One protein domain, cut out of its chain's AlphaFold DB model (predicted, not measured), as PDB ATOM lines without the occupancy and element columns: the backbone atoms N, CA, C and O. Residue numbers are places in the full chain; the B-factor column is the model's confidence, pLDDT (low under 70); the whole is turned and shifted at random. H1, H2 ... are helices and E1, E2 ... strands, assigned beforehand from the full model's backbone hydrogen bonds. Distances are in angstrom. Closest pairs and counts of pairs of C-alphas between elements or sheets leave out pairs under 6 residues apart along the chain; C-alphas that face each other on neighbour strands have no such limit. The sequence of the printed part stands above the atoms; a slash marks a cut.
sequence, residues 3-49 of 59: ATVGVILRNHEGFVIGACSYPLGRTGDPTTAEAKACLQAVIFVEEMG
ATOM      1  N   ALA A   3       8.797  42.151  14.173       84.56
ATOM      2  CA  ALA A   3       9.451  41.278  15.142       84.56
ATOM      3  C   ALA A   3       9.640  39.876  14.552       84.56
ATOM      4  O   ALA A   3       8.839  39.422  13.729       84.56
ATOM      5  N   THR A   4      10.684  39.191  15.003       89.25
ATOM      6  CA  THR A   4      10.957  37.786  14.693       89.25
ATOM      7  C   THR A   4      11.086  37.048  16.013       89.25
ATOM      8  O   THR A   4      11.760  37.537  16.918       89.25
ATOM      9  N   VAL A   5      10.457  35.881  16.126       90.44
ATOM     10  CA  VAL A   5      10.679  34.962  17.245       90.44
ATOM     11  C   VAL A   5      11.643  33.865  16.812       90.44
ATOM     12  O   VAL A   5      11.527  33.344  15.703       90.44
ATOM     13  N   GLY A   6      12.574  33.512  17.694       92.38
ATOM     14  CA  GLY A   6      13.324  32.261  17.630       92.38
ATOM     15  C   GLY A   6      12.882  31.339  18.762       92.38
ATOM     16  O   GLY A   6      12.784  31.781  19.905       92.38
ATOM     17  N   VAL A   7      12.626  30.072  18.451       91.75
ATOM     18  CA  VAL A   7      12.293  29.032  19.429       91.75
ATOM     19  C   VAL A   7      13.377  27.965  19.377       91.75
ATOM     20  O   VAL A   7      13.766  27.510  18.301       91.75
ATOM     21  N   ILE A   8      13.859  27.557  20.549       93.31
ATOM     22  CA  ILE A   8      14.781  26.433  20.706       93.31
ATOM     23  C   ILE A   8      14.103  25.421  21.617       93.31
ATOM     24  O   ILE A   8      13.807  25.727  22.770       93.31
ATOM     25  N   LEU A   9      13.895  24.212  21.107       93.00
ATOM     26  CA  LEU A   9      13.369  23.101  21.878       93.00
ATOM     27  C   LEU A   9      14.520  22.266  22.431       93.00
ATOM     28  O   LEU A   9      15.427  21.863  21.694       93.00
ATOM     29  N   ARG A  10      14.468  21.989  23.732       94.38
ATOM     30  CA  ARG A  10      15.425  21.128  24.423       94.38
ATOM     31  C   ARG A  10      14.702  19.970  25.092       94.38
ATOM     32  O   ARG A  10      13.604  20.158  25.605       94.38
ATOM     33  N   ASN A  11      15.316  18.790  25.089       93.25
ATOM     34  CA  ASN A  11      14.824  17.665  25.879       93.25
ATOM     35  C   ASN A  11      15.122  17.879  27.380       93.25
ATOM     36  O   ASN A  11      15.790  18.839  27.770       93.25
ATOM     37  N   HIS A  12      14.654  16.959  28.223       91.19
ATOM     38  CA  HIS A  12      14.855  17.010  29.676       91.19
ATOM     39  C   HIS A  12      16.332  16.919  30.113       91.19
ATOM     40  O   HIS A  12      16.664  17.318  31.224       91.19
ATOM     41  N   GLU A  13      17.222  16.437  29.243       95.69
ATOM     42  CA  GLU A  13      18.675  16.397  29.466       95.69
ATOM     43  C   GLU A  13      19.372  17.699  29.018       95.69
ATOM     44  O   GLU A  13      20.576  17.867  29.200       95.69
ATOM     45  N   GLY A  14      18.627  18.641  28.425       93.44
ATOM     46  CA  GLY A  14      19.128  19.928  27.942       93.44
ATOM     47  C   GLY A  14      19.648  19.925  26.498       93.44
ATOM     48  O   GLY A  14      20.054  20.987  25.999       93.44
ATOM     49  N   PHE A  15      19.607  18.788  25.795       95.88
ATOM     50  CA  PHE A  15      20.005  18.689  24.389       95.88
ATOM     51  C   PHE A  15      18.988  19.364  23.478       95.88
ATOM     52  O   PHE A  15      17.783  19.196  23.648       95.88
ATOM     53  N   VAL A  16      19.471  20.112  22.483       95.00
ATOM     54  CA  VAL A  16      18.609  20.728  21.465       95.00
ATOM     55  C   VAL A  16      18.065  19.640  20.546       95.00
ATOM     56  O   VAL A  16      18.839  18.916  19.927       95.00
ATOM     57  N   ILE A  17      16.741  19.554  20.446       95.38
ATOM     58  CA  ILE A  17      16.031  18.578  19.602       95.38
ATOM     59  C   ILE A  17      15.230  19.240  18.475       95.38
ATOM     60  O   ILE A  17      14.724  18.561  17.589       95.38
ATOM     61  N   GLY A  18      15.138  20.569  18.488       93.06
ATOM     62  CA  GLY A  18      14.457  21.345  17.463       93.06
ATOM     63  C   GLY A  18      14.771  22.829  17.591       93.06
ATOM     64  O   GLY A  18      15.050  23.325  18.682       93.06
ATOM     65  N   ALA A  19      14.725  23.542  16.473       94.69
ATOM     66  CA  ALA A  19      14.787  24.994  16.455       94.69
ATOM     67  C   ALA A  19      14.013  25.526  15.251       94.69
ATOM     68  O   ALA A  19      14.054  24.935  14.171       94.69
ATOM     69  N   CYS A  20      13.332  26.649  15.433       92.88
ATOM     70  CA  CYS A  20      12.605  27.325  14.368       92.88
ATOM     71  C   CYS A  20      12.577  28.836  14.604       92.88
ATOM     72  O   CYS A  20      12.862  29.336  15.696       92.88
ATOM     73  N   SER A  21      12.250  29.577  13.550       93.69
ATOM     74  CA  SER A  21      12.086  31.025  13.610       93.69
ATOM     75  C   SER A  21      10.871  31.450  12.807       93.69
ATOM     76  O   SER A  21      10.720  31.009  11.666       93.69
ATOM     77  N   TYR A  22      10.061  32.349  13.362       90.00
ATOM     78  CA  TYR A  22       8.847  32.837  12.712       90.00
ATOM     79  C   TYR A  22       8.833  34.367  12.649       90.00
ATOM     80  O   TYR A  22       9.117  35.034  13.650       90.00
ATOM     81  N   PRO A  23       8.462  34.960  11.504       90.75
ATOM     82  CA  PRO A  23       8.155  36.382  11.451       90.75
ATOM     83  C   PRO A  23       6.816  36.649  12.160       90.75
ATOM     84  O   PRO A  23       5.787  36.093  11.787       90.75
ATOM     85  N   LEU A  24       6.795  37.544  13.153       85.88
ATOM     86  CA  LEU A  24       5.579  37.923  13.900       85.88
ATOM     87  C   LEU A  24       4.802  39.088  13.256       85.88
ATOM     88  O   LEU A  24       3.792  39.562  13.795       85.88
ATOM     89  N   GLY A  25       5.274  39.566  12.102       84.44
ATOM     90  CA  GLY A  25       4.716  40.713  11.395       84.44
ATOM     91  C   GLY A  25       4.899  42.020  12.169       84.44
ATOM     92  O   GLY A  25       5.828  42.174  12.964       84.44
ATOM     93  N   ARG A  26       4.013  42.996  11.930       83.50
ATOM     94  CA  ARG A  26       4.002  44.246  12.704       83.50
ATOM     95  C   ARG A  26       3.519  43.951  14.121       83.50
ATOM     96  O   ARG A  26       2.370  43.570  14.325       83.50
ATOM     97  N   THR A  27       4.406  44.124  15.091       80.50
ATOM     98  CA  THR A  27       4.096  44.013  16.521       80.50
ATOM     99  C   THR A  27       4.406  45.360  17.159       80.50
ATOM    100  O   THR A  27       5.480  45.915  16.926       80.50
ATOM    101  N   GLY A  28       3.409  45.949  17.825       78.06
ATOM    102  CA  GLY A  28       3.483  47.321  18.336       78.06
ATOM    103  C   GLY A  28       4.176  47.424  19.690       78.06
ATOM    104  O   GLY A  28       4.799  48.445  19.968       78.06
ATOM    105  N   ASP A  29       4.103  46.363  20.489       86.19
ATOM    106  CA  ASP A  29       4.611  46.316  21.853       86.19
ATOM    107  C   ASP A  29       5.334  44.981  22.153       86.19
ATOM    108  O   ASP A  29       5.009  43.948  21.551       86.19
ATOM    109  N   PRO A  30       6.318  44.991  23.073       85.81
ATOM    110  CA  PRO A  30       7.076  43.799  23.459       85.81
ATOM    111  C   PRO A  30       6.219  42.690  24.075       85.81
ATOM    112  O   PRO A  30       6.439  41.523  23.770       85.81
ATOM    113  N   THR A  31       5.204  43.034  24.874       89.06
ATOM    114  CA  THR A  31       4.342  42.052  25.549       89.06
ATOM    115  C   THR A  31       3.559  41.210  24.542       89.06
ATOM    116  O   THR A  31       3.514  39.987  24.641       89.06
ATOM    117  N   THR A  32       3.000  41.838  23.508       89.19
ATOM    118  CA  THR A  32       2.334  41.129  22.410       89.19
ATOM    119  C   THR A  32       3.320  40.288  21.600       89.19
ATOM    120  O   THR A  32       2.954  39.211  21.122       89.19
ATOM    121  N   ALA A  33       4.561  40.748  21.417       88.31
ATOM    122  CA  ALA A  33       5.592  39.959  20.742       88.31
ATOM    123  C   ALA A  33       5.953  38.698  21.539       88.31
ATOM    124  O   ALA A  33       6.024  37.620  20.954       88.31
ATOM    125  N   GLU A  34       6.093  38.809  22.858       89.25
ATOM    126  CA  GLU A  34       6.369  37.677  23.741       89.25
ATOM    127  C   GLU A  34       5.191  36.695  23.810       89.25
ATOM    128  O   GLU A  34       5.375  35.492  23.636       89.25
ATOM    129  N   ALA A  35       3.954  37.187  23.936       90.38
ATOM    130  CA  ALA A  35       2.764  36.333  23.912       90.38
ATOM    131  C   ALA A  35       2.653  35.536  22.598       90.38
ATOM    132  O   ALA A  35       2.361  34.338  22.600       90.38
ATOM    133  N   LYS A  36       2.938  36.183  21.459       90.44
ATOM    134  CA  LYS A  36       2.992  35.511  20.156       90.44
ATOM    135  C   LYS A  36       4.143  34.512  20.070       90.44
ATOM    136  O   LYS A  36       3.958  33.447  19.489       90.44
ATOM    137  N   ALA A  37       5.304  34.832  20.636       89.94
ATOM    138  CA  ALA A  37       6.438  33.920  20.693       89.94
ATOM    139  C   ALA A  37       6.095  32.638  21.468       89.94
ATOM    140  O   ALA A  37       6.341  31.542  20.967       89.94
ATOM    141  N   CYS A  38       5.444  32.769  22.628       91.56
ATOM    142  CA  CYS A  38       4.948  31.639  23.412       91.56
ATOM    143  C   CYS A  38       3.956  30.777  22.620       91.56
ATOM    144  O   CYS A  38       4.093  29.556  22.602       91.56
ATOM    145  N   LEU A  39       3.003  31.394  21.912       92.12
ATOM    146  CA  LEU A  39       2.055  30.660  21.068       92.12
ATOM    147  C   LEU A  39       2.764  29.868  19.957       92.12
ATOM    148  O   LEU A  39       2.445  28.703  19.741       92.12
ATOM    149  N   GLN A  40       3.740  30.475  19.274       91.81
ATOM    150  CA  GLN A  40       4.514  29.782  18.237       91.81
ATOM    151  C   GLN A  40       5.337  28.621  18.806       91.81
ATOM    152  O   GLN A  40       5.443  27.579  18.164       91.81
ATOM    153  N   ALA A  41       5.883  28.766  20.018       91.38
ATOM    154  CA  ALA A  41       6.599  27.683  20.683       91.38
ATOM    155  C   ALA A  41       5.684  26.490  20.998       91.38
ATOM    156  O   ALA A  41       6.089  25.353  20.771       91.38
ATOM    157  N   VAL A  42       4.453  26.734  21.464       92.94
ATOM    158  CA  VAL A  42       3.466  25.668  21.716       92.94
ATOM    159  C   VAL A  42       3.122  24.930  20.423       92.94
ATOM    160  O   VAL A  42       3.245  23.710  20.383       92.94
ATOM    161  N   ILE A  43       2.779  25.661  19.356       93.44
ATOM    162  CA  ILE A  43       2.435  25.066  18.054       93.44
ATOM    163  C   ILE A  43       3.584  24.197  17.534       93.44
ATOM    164  O   ILE A  43       3.368  23.054  17.148       93.44
ATOM    165  N   PHE A  44       4.818  24.706  17.575       92.50
ATOM    166  CA  PHE A  44       5.991  23.962  17.117       92.50
ATOM    167  C   PHE A  44       6.199  22.650  17.887       92.50
ATOM    168  O   PHE A  44       6.527  21.616  17.306       92.50
ATOM    169  N   VAL A  45       5.997  22.678  19.206       92.31
ATOM    170  CA  VAL A  45       6.134  21.504  20.076       92.31
ATOM    171  C   VAL A  45       5.029  20.481  19.803       92.31
ATOM    172  O   VAL A  45       5.319  19.283  19.733       92.31
ATOM    173  N   GLU A  46       3.793  20.938  19.588       93.44
ATOM    174  CA  GLU A  46       2.668  20.084  19.192       93.44
ATOM    175  C   GLU A  46       2.893  19.440  17.815       93.44
ATOM    176  O   GLU A  46       2.692  18.234  17.666       93.44
ATOM    177  N   GLU A  47       3.375  20.199  16.823       93.44
ATOM    178  CA  GLU A  47       3.715  19.692  15.482       93.44
ATOM    179  C   GLU A  47       4.819  18.625  15.519       93.44
ATOM    180  O   GLU A  47       4.823  17.695  14.712       93.44
ATOM    181  N   MET A  48       5.734  18.715  16.487       91.56
ATOM    182  CA  MET A  48       6.757  17.698  16.737       91.56
ATOM    183  C   MET A  48       6.239  16.464  17.499       91.56
ATOM    184  O   MET A  48       6.986  15.502  17.687       91.56
ATOM    185  N   GLY A  49       4.973  16.454  17.924       93.69
ATOM    186  CA  GLY A  49       4.337  15.329  18.614       93.69
ATOM    187  C   GLY A  49       4.610  15.265  20.120       93.69
ATOM    188  O   GLY A  49       4.337  14.238  20.753       93.69
TER     189      GLY A  49
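AT A GLANCE: This is residues 3 to 49 of the 59 residues of the protein "RNase H type-1 domain-containing protein" of Gossypium australe (UniProt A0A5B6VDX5). Picture a long hairpin of two strands, E1 and E2, with one helix, H1, folded back slantwise over one face; the other face is bare. The hairpin and helix make an elongated body of two layers, with spans of 36 by 18 by 13 A. The printed part has 47 residues, with two named strands and then one named helix along the chain; the sheet, in the order E1, E2, is antiparallel, and the class is mixed, helices and strands. The whole is only just loose, close to compact, with a radius of gyration of the C-alphas of 11.6 A.

IN THESE COORDINATES: Find C-alpha 3 at (9.451, 41.278, 15.142), where E1 begins; it covers residues 3 to 10 and runs 23.0 A. Next comes E2, residues 16 to 26, 29.0 A long, ending at C-alpha 26 at (4.002, 44.246, 12.704). Then look for H1, residues 30 to 47, which runs 25.6 A to C-alpha 47 at (3.715, 19.692, 15.482).

HOW THE PARTS SIT: Start at the hairpin of E1 and E2, whose directions stand at 165 degrees. Look at N 5 and O 22, 2.9 A apart, and N 9 and O 18, 2.8 A apart, both within hydrogen-bond range. From E1 to H1, the closest C-alphas are those of Val 5 and Ala 37, 5.6 A apart. From E2 to H1, they are those of Leu 24 and Ala 33, 7.1 A apart. In H1 every O i to N i+4 pair is within hydrogen-bond range.

THE WHOLE: The two C-alphas farthest apart, those of Glu 13 and Gly 28, are 36.2 A from each other. The printed part has no cut, and the links E1 to E2 and E2 to H1 are tight. In this model the mean pLDDT of the printed part is 90.7, and no printed residue is under 70.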